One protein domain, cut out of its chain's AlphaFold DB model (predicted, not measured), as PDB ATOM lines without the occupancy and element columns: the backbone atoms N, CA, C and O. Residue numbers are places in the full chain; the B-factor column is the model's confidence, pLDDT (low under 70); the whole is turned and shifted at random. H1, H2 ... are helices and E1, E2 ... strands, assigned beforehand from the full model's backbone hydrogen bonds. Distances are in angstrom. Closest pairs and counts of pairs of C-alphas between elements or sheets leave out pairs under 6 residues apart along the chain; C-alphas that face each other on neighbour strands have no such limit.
ATOM      1  N   GLY A 239       3.401  41.615 -36.897       91.38
ATOM      2  CA  GLY A 239       2.665  40.435 -36.475       91.38
ATOM      3  C   GLY A 239       1.669  40.715 -35.349       91.38
ATOM      4  O   GLY A 239       0.713  39.971 -35.211       91.38
ATOM      5  N   GLU A 240       1.763  41.834 -34.620       93.00
ATOM      6  CA  GLU A 240       0.717  42.264 -33.682       93.00
ATOM      7  C   GLU A 240      -0.681  42.326 -34.306       93.00
ATOM      8  O   GLU A 240      -1.651  42.160 -33.579       93.00
ATOM      9  N   TRP A 241      -0.798  42.480 -35.629       93.75
ATOM     10  CA  TRP A 241      -2.075  42.476 -36.353       93.75
ATOM     11  C   TRP A 241      -2.322  41.214 -37.185       93.75
ATOM     12  O   TRP A 241      -3.198  41.201 -38.051       93.75
ATOM     13  N   CYS A 242      -1.574  40.147 -36.916       88.69
ATOM     14  CA  CYS A 242      -1.744  38.851 -37.550       88.69
ATOM     15  C   CYS A 242      -1.883  37.734 -36.509       88.69
ATOM     16  O   CYS A 242      -1.003  37.507 -35.685       88.69
ATOM     17  N   ALA A 243      -3.002  37.016 -36.539       71.06
ATOM     18  CA  ALA A 243      -3.365  36.049 -35.505       71.06
ATOM     19  C   ALA A 243      -2.733  34.658 -35.715       71.06
ATOM     20  O   ALA A 243      -3.453  33.665 -35.750       71.06
ATOM     21  N   THR A 244      -1.412  34.561 -35.895       67.75
ATOM     22  CA  THR A 244      -0.796  33.286 -36.316       67.75
ATOM     23  C   THR A 244      -0.060  32.508 -35.220       67.75
ATOM     24  O   THR A 244       0.158  31.316 -35.424       67.75
ATOM     25  N   ASP A 245       0.241  33.092 -34.043       65.12
ATOM     26  CA  ASP A 245       0.836  32.373 -32.895       65.12
ATOM     27  C   ASP A 245       0.785  33.136 -31.533       65.12
ATOM     28  O   ASP A 245      -0.005  34.063 -31.319       65.12
ATOM     29  N   GLY A 246       1.584  32.679 -30.556       62.94
ATOM     30  CA  GLY A 246       1.738  33.273 -29.221       62.94
ATOM     31  C   GLY A 246       2.761  34.413 -29.114       62.94
ATOM     32  O   GLY A 246       2.785  35.076 -28.079       62.94
ATOM     33  N   ILE A 247       3.578  34.642 -30.145       75.25
ATOM     34  CA  ILE A 247       4.487  35.798 -30.255       75.25
ATOM     35  C   ILE A 247       3.693  37.025 -30.712       75.25
ATOM     36  O   ILE A 247       3.949  38.144 -30.274       75.25
ATOM     37  N   TYR A 248       2.696  36.798 -31.560       83.31
ATOM     38  CA  TYR A 248       1.832  37.822 -32.110       83.31
ATOM     39  C   TYR A 248       0.614  38.139 -31.241       83.31
ATOM     40  O   TYR A 248       0.139  37.331 -30.428       83.31
ATOM     41  N   GLN A 249       0.095  39.354 -31.431       89.44
ATOM     42  CA  GLN A 249      -0.931  39.981 -30.590       89.44
ATOM     43  C   GLN A 249      -0.519  40.068 -29.109       89.44
ATOM     44  O   GLN A 249      -1.382  40.032 -28.223       89.44
ATOM     45  N   TYR A 250       0.783  40.136 -28.817       90.75
ATOM     46  CA  TYR A 250       1.308  40.137 -27.457       90.75
ATOM     47  C   TYR A 250       0.700  41.278 -26.643       90.75
ATOM     48  O   TYR A 250       0.153  41.047 -25.564       90.75
ATOM     49  N   TRP A 251       0.721  42.502 -27.174       92.19
ATOM     50  CA  TRP A 251       0.252  43.678 -26.440       92.19
ATOM     51  C   TRP A 251      -1.267  43.734 -26.331       92.19
ATOM     52  O   TRP A 251      -1.792  44.154 -25.297       92.19
ATOM     53  N   GLN A 252      -1.975  43.248 -27.356       93.06
ATOM     54  CA  GLN A 252      -3.430  43.092 -27.304       93.06
ATOM     55  C   GLN A 252      -3.831  42.164 -26.153       93.06
ATOM     56  O   GLN A 252      -4.683  42.522 -25.339       93.06
ATOM     57  N   LYS A 253      -3.173  41.001 -26.045       91.94
ATOM     58  CA  LYS A 253      -3.413  40.004 -24.992       91.94
ATOM     59  C   LYS A 253      -2.987  40.525 -23.617       91.94
ATOM     60  O   LYS A 253      -3.757  40.425 -22.667       91.94
ATOM     61  N   TYR A 254      -1.792  41.111 -23.519       92.25
ATOM     62  CA  TYR A 254      -1.218  41.599 -22.263       92.25
ATOM     63  C   TYR A 254      -2.070  42.702 -21.624       92.25
ATOM     64  O   TYR A 254      -2.388  42.630 -20.437       92.25
ATOM     65  N   PHE A 255      -2.489  43.699 -22.408       94.44
ATOM     66  CA  PHE A 255      -3.299  44.814 -21.905       94.44
ATOM     67  C   PHE A 255      -4.810  44.591 -22.005       94.44
ATOM     68  O   PHE A 255      -5.572  45.430 -21.519       94.44
ATOM     69  N   GLN A 256      -5.250  43.495 -22.631       95.56
ATOM     70  CA  GLN A 256      -6.657  43.237 -22.956       95.56
ATOM     71  C   GLN A 256      -7.262  44.404 -23.755       95.56
ATOM     72  O   GLN A 256      -8.280  44.997 -23.387       95.56
ATOM     73  N   LYS A 257      -6.571  44.789 -24.833       95.81
ATOM     74  CA  LYS A 257      -6.911  45.935 -25.687       95.81
ATOM     75  C   LYS A 257      -7.143  45.513 -27.128       95.81
ATOM     76  O   LYS A 257      -6.705  44.450 -27.554       95.81
ATOM     77  N   SER A 258      -7.853  46.366 -27.863       95.88
ATOM     78  CA  SER A 258      -8.193  46.108 -29.256       95.88
ATOM     79  C   SER A 258      -7.003  46.359 -30.200       95.88
ATOM     80  O   SER A 258      -6.074  47.097 -29.842       95.88
ATOM     81  N   PRO A 259      -7.041  45.805 -31.424       94.69
ATOM     82  CA  PRO A 259      -6.072  46.094 -32.484       94.69
ATOM     83  C   PRO A 259      -5.898  47.590 -32.768       94.69
ATOM     84  O   PRO A 259      -4.785  48.064 -33.006       94.69
ATOM     85  N   GLU A 260      -7.002  48.344 -32.724       96.25
ATOM     86  CA  GLU A 260      -7.039  49.792 -32.933       96.25
ATOM     87  C   GLU A 260      -6.281  50.523 -31.830       96.25
ATOM     88  O   GLU A 260      -5.515  51.436 -32.122       96.25
ATOM     89  N   TRP A 261      -6.462  50.108 -30.572       96.56
ATOM     90  CA  TRP A 261      -5.742  50.705 -29.452       96.56
ATOM     91  C   TRP A 261      -4.235  50.488 -29.603       96.56
ATOM     92  O   TRP A 261      -3.461  51.420 -29.405       96.56
ATOM     93  N   VAL A 262      -3.814  49.291 -30.019       95.62
ATOM     94  CA  VAL A 262      -2.395  49.010 -30.277       95.62
ATOM     95  C   VAL A 262      -1.850  49.897 -31.400       95.62
ATOM     96  O   VAL A 262      -0.816  50.527 -31.212       95.62
ATOM     97  N   MET A 263      -2.569  50.038 -32.521       95.62
ATOM     98  CA  MET A 263      -2.184  50.940 -33.621       95.62
ATOM     99  C   MET A 263      -2.082  52.407 -33.184       95.62
ATOM    100  O   MET A 263      -1.156  53.101 -33.588       95.62
ATOM    101  N   GLN A 264      -3.008  52.885 -32.351       95.25
ATOM    102  CA  GLN A 264      -3.021  54.275 -31.877       95.25
ATOM    103  C   GLN A 264      -1.859  54.613 -30.937       95.25
ATOM    104  O   GLN A 264      -1.488  55.780 -30.838       95.25
ATOM    105  N   ASN A 265      -1.309  53.616 -30.240       94.50
ATOM    106  CA  ASN A 265      -0.199  53.802 -29.302       94.50
ATOM    107  C   ASN A 265       1.158  53.392 -29.898       94.50
ATOM    108  O   ASN A 265       2.194  53.682 -29.306       94.50
ATOM    109  N   ALA A 266       1.171  52.714 -31.049       94.62
ATOM    110  CA  ALA A 266       2.394  52.323 -31.735       94.62
ATOM    111  C   ALA A 266       3.154  53.560 -32.231       94.62
ATOM    112  O   ALA A 266       2.616  54.379 -32.976       94.62
ATOM    113  N   VAL A 267       4.430  53.672 -31.858       95.31
ATOM    114  CA  VAL A 267       5.295  54.767 -32.320       95.31
ATOM    115  C   VAL A 267       5.974  54.390 -33.635       95.31
ATOM    116  O   VAL A 267       6.064  55.204 -34.553       95.31
ATOM    117  N   MET A 268       6.414  53.141 -33.758       96.31
ATOM    118  CA  MET A 268       7.043  52.598 -34.958       96.31
ATOM    119  C   MET A 268       6.729  51.109 -35.062       96.31
ATOM    120  O   MET A 268       6.524  50.428 -34.054       96.31
ATOM    121  N   VAL A 269       6.691  50.617 -36.295       96.88
ATOM    122  CA  VAL A 269       6.526  49.197 -36.600       96.88
ATOM    123  C   VAL A 269       7.756  48.644 -37.297       96.88
ATOM    124  O   VAL A 269       8.426  49.357 -38.037       96.88
ATOM    125  N   HIS A 270       8.019  47.362 -37.096       96.69
ATOM    126  CA  HIS A 270       9.114  46.622 -37.699       96.69
ATOM    127  C   HIS A 270       8.533  45.487 -38.551       96.69
ATOM    128  O   HIS A 270       7.812  44.608 -38.060       96.69
ATOM    129  N   PHE A 271       8.809  45.529 -39.856       95.50
ATOM    130  CA  PHE A 271       8.407  44.497 -40.803       95.50
ATOM    131  C   PHE A 271       9.285  43.258 -40.624       95.50
ATOM    132  O   PHE A 271      10.499  43.300 -40.807       95.50
ATOM    133  N   ILE A 272       8.679  42.120 -40.306       88.19
ATOM    134  CA  ILE A 272       9.396  40.899 -39.914       88.19
ATOM    135  C   ILE A 272       9.629  39.935 -41.077       88.19
ATOM    136  O   ILE A 272       8.900  39.950 -42.067       88.19
ATOM    137  N   ALA A 273      10.625  39.057 -40.925       84.00
ATOM    138  CA  ALA A 273      10.881  37.921 -41.816       84.00
ATOM    139  C   ALA A 273      10.818  38.299 -43.313       84.00
ATOM    140  O   ALA A 273      11.455  39.261 -43.738       84.00
ATOM    141  N   ASP A 274      10.061  37.560 -44.124       85.62
ATOM    142  CA  ASP A 274       9.882  37.846 -45.548       85.62
ATOM    143  C   ASP A 274       8.690  38.772 -45.857       85.62
ATOM    144  O   ASP A 274       8.384  39.016 -47.024       85.62
ATOM    145  N   TRP A 275       8.069  39.364 -44.831       91.38
ATOM    146  CA  TRP A 275       6.905  40.250 -44.935       91.38
ATOM    147  C   TRP A 275       7.329  41.700 -45.181       91.38
ATOM    148  O   TRP A 275       6.700  42.652 -44.723       91.38
ATOM    149  N   LYS A 276       8.429  41.894 -45.908       94.62
ATOM    150  CA  LYS A 276       8.950  43.228 -46.195       94.62
ATOM    151  C   LYS A 276       7.981  43.993 -47.106       94.62
ATOM    152  O   LYS A 276       7.431  43.404 -48.044       94.62
ATOM    153  N   PRO A 277       7.775  45.298 -46.883       95.44
ATOM    154  CA  PRO A 277       6.732  46.055 -47.570       95.44
ATOM    155  C   PRO A 277       7.035  46.291 -49.054       95.44
ATOM    156  O   PRO A 277       6.119  46.504 -49.842       95.44
ATOM    157  N   TRP A 278       8.297  46.159 -49.469       95.00
ATOM    158  CA  TRP A 278       8.686  46.133 -50.879       95.00
ATOM    159  C   TRP A 278       8.441  44.784 -51.576       95.00
ATOM    160  O   TRP A 278       8.282  44.764 -52.794       95.00
ATOM    161  N   ARG A 279       8.350  43.670 -50.833       93.88
ATOM    162  CA  ARG A 279       8.089  42.324 -51.388       93.88
ATOM    163  C   ARG A 279       6.598  42.012 -51.521       93.88
ATOM    164  O   ARG A 279       6.192  41.243 -52.397       93.88
ATOM    165  N   ILE A 280       5.777  42.603 -50.659       92.56
ATOM    166  CA  ILE A 280       4.318  42.489 -50.710       92.56
ATOM    167  C   ILE A 280       3.787  43.655 -51.543       92.56
ATOM    168  O   ILE A 280       3.983  44.810 -51.189       92.56
ATOM    169  N   SER A 281       3.132  43.352 -52.664       87.19
ATOM    170  CA  SER A 281       2.684  44.356 -53.641       87.19
ATOM    171  C   SER A 281       1.170  44.568 -53.683       87.19
ATOM    172  O   SER A 281       0.688  45.378 -54.472       87.19
ATOM    173  N   SER A 282       0.396  43.819 -52.894       89.19
ATOM    174  CA  SER A 282      -1.062  43.941 -52.867       89.19
ATOM    175  C   SER A 282      -1.660  43.407 -51.569       89.19
ATOM    176  O   SER A 282      -1.067  42.563 -50.896       89.19
ATOM    177  N   ALA A 283      -2.883  43.849 -51.261       88.69
ATOM    178  CA  ALA A 283      -3.676  43.302 -50.160       88.69
ATOM    179  C   ALA A 283      -3.886  41.783 -50.292       88.69
ATOM    180  O   ALA A 283      -3.835  41.071 -49.299       88.69
ATOM    181  N   SER A 284      -4.049  41.269 -51.519       89.81
ATOM    182  CA  SER A 284      -4.168  39.823 -51.754       89.81
ATOM    183  C   SER A 284      -2.925  39.073 -51.278       89.81
ATOM    184  O   SER A 284      -3.053  38.105 -50.543       89.81
ATOM    185  N   ARG A 285      -1.722  39.552 -51.630       89.94
ATOM    186  CA  ARG A 285      -0.472  38.913 -51.186       89.94
ATOM    187  C   ARG A 285      -0.266  39.009 -49.678       89.94
ATOM    188  O   ARG A 285       0.350  38.126 -49.092       89.94
ATOM    189  N   LEU A 286      -0.754  40.081 -49.059       89.81
ATOM    190  CA  LEU A 286      -0.739  40.216 -47.607       89.81
ATOM    191  C   LEU A 286      -1.676  39.194 -46.944       89.81
ATOM    192  O   LEU A 286      -1.289  38.571 -45.962       89.81
ATOM    193  N   ASN A 287      -2.859  38.965 -47.515       88.44
ATOM    194  CA  ASN A 287      -3.796  37.953 -47.027       88.44
ATOM    195  C   ASN A 287      -3.262  36.522 -47.213       88.44
ATOM    196  O   ASN A 287      -3.491  35.676 -46.357       88.44
ATOM    197  N   ASP A 288      -2.494  36.254 -48.274       89.12
ATOM    198  CA  ASP A 288      -1.824  34.953 -48.455       89.12
ATOM    199  C   ASP A 288      -0.812  34.669 -47.329       89.12
ATOM    200  O   ASP A 288      -0.557  33.517 -46.977       89.12
ATOM    201  N   LYS A 289      -0.220  35.728 -46.761       87.62
ATOM    202  CA  LYS A 289       0.698  35.659 -45.618       87.62
ATOM    203  C   LYS A 289      -0.039  35.570 -44.285       87.62
ATOM    204  O   LYS A 289       0.395  34.842 -43.395       87.62
ATOM    205  N   CYS A 290      -1.145  36.297 -44.161       88.69
ATOM    206  CA  CYS A 290      -1.988  36.330 -42.979       88.69
ATOM    207  C   CYS A 290      -3.464  36.201 -43.365       88.69
ATOM    208  O   CYS A 290      -4.116  37.203 -43.662       88.69
ATOM    209  N   SER A 291      -4.007  34.983 -43.329       85.62
ATOM    210  CA  SER A 291      -5.409  34.742 -43.699       85.62
ATOM    211  C   SER A 291      -6.394  35.500 -42.804       85.62
ATOM    212  O   SER A 291      -7.427  35.956 -43.285       85.62
ATOM    213  N   ASP A 292      -6.028  35.693 -41.535       86.44
ATOM    214  CA  ASP A 292      -6.821  36.394 -40.521       86.44
ATOM    215  C   ASP A 292      -6.205  37.761 -40.166       86.44
ATOM    216  O   ASP A 292      -6.136  38.155 -38.998       86.44
ATOM    217  N   ALA A 293      -5.696  38.477 -41.177       90.19
ATOM    218  CA  ALA A 293      -5.138  39.814 -40.999       90.19
ATOM    219  C   ALA A 293      -6.180  40.771 -40.409       90.19
ATOM    220  O   ALA A 293      -7.258  40.979 -40.972       90.19
ATOM    221  N   GLN A 294      -5.829  41.421 -39.301       93.50
ATOM    222  CA  GLN A 294      -6.625  42.526 -38.783       93.50
ATOM    223  C   GLN A 294      -6.456  43.748 -39.711       93.50
ATOM    224  O   GLN A 294      -5.368  43.945 -40.264       93.50
ATOM    225  N   PRO A 295      -7.485  44.604 -39.892       94.75
ATOM    226  CA  PRO A 295      -7.451  45.713 -40.858       94.75
ATOM    227  C   PRO A 295      -6.246  46.652 -40.719       94.75
ATOM    228  O   PRO A 295      -5.758  47.209 -41.701       94.75
TER     229      PRO A 295
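AT A GLANCE: This is residues 239 to 295 of the 313 residues of the protein "GNT1-A protein" of Symbiodinium sp. CCMP2456 (UniProt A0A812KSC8). A loop-rich ring of short pieces: H1 and H2 lie at one end, H3 at the other, and E1 with the long link 271 to 282 runs along one side between them. Residues 239 to 242 lie in the middle, and residues 290 to 295 lead back from H3 toward them. The printed part has 57 residues, with 23 in named elements, under half: H1, H2, E1, H3, mostly helix. It is compact, radius of gyration of the C-alphas 11.6 A, spanning 32 by 22 by 19 A.

HOW THE PARTS SIT: H1, residues 250 to 255, and H2, residues 259 to 265, only just touch, with 3 pairs of C-alphas within 8 A; the closest, those of Gln 252 and Pro 259, are 6.5 A apart. Their lines are about perpendicular, at 81 degrees. E1, residues 268 to 270, pairs with no named strand. H3, residues 283 to 289, is apart from H1, H2 and E1. In H1, H2 and H3 every O i to N i+4 pair is within hydrogen-bond range.

IN THESE COORDINATES: H1 begins at C-alpha 250 (1.308, 40.137, -27.457) and measures 8.6 A, H2 10.2 A, E1 6.9 A. H3 measures 9.9 A, ending at C-alpha 289 (0.698, 35.659, -45.618).

THE WHOLE: The C-alphas farthest apart, of Phe 255 and Ser 281, are 32.3 A apart. The printed part has no cut. The link from E1 to H3 is long. Residues 244 to 246 are under 70 in pLDDT.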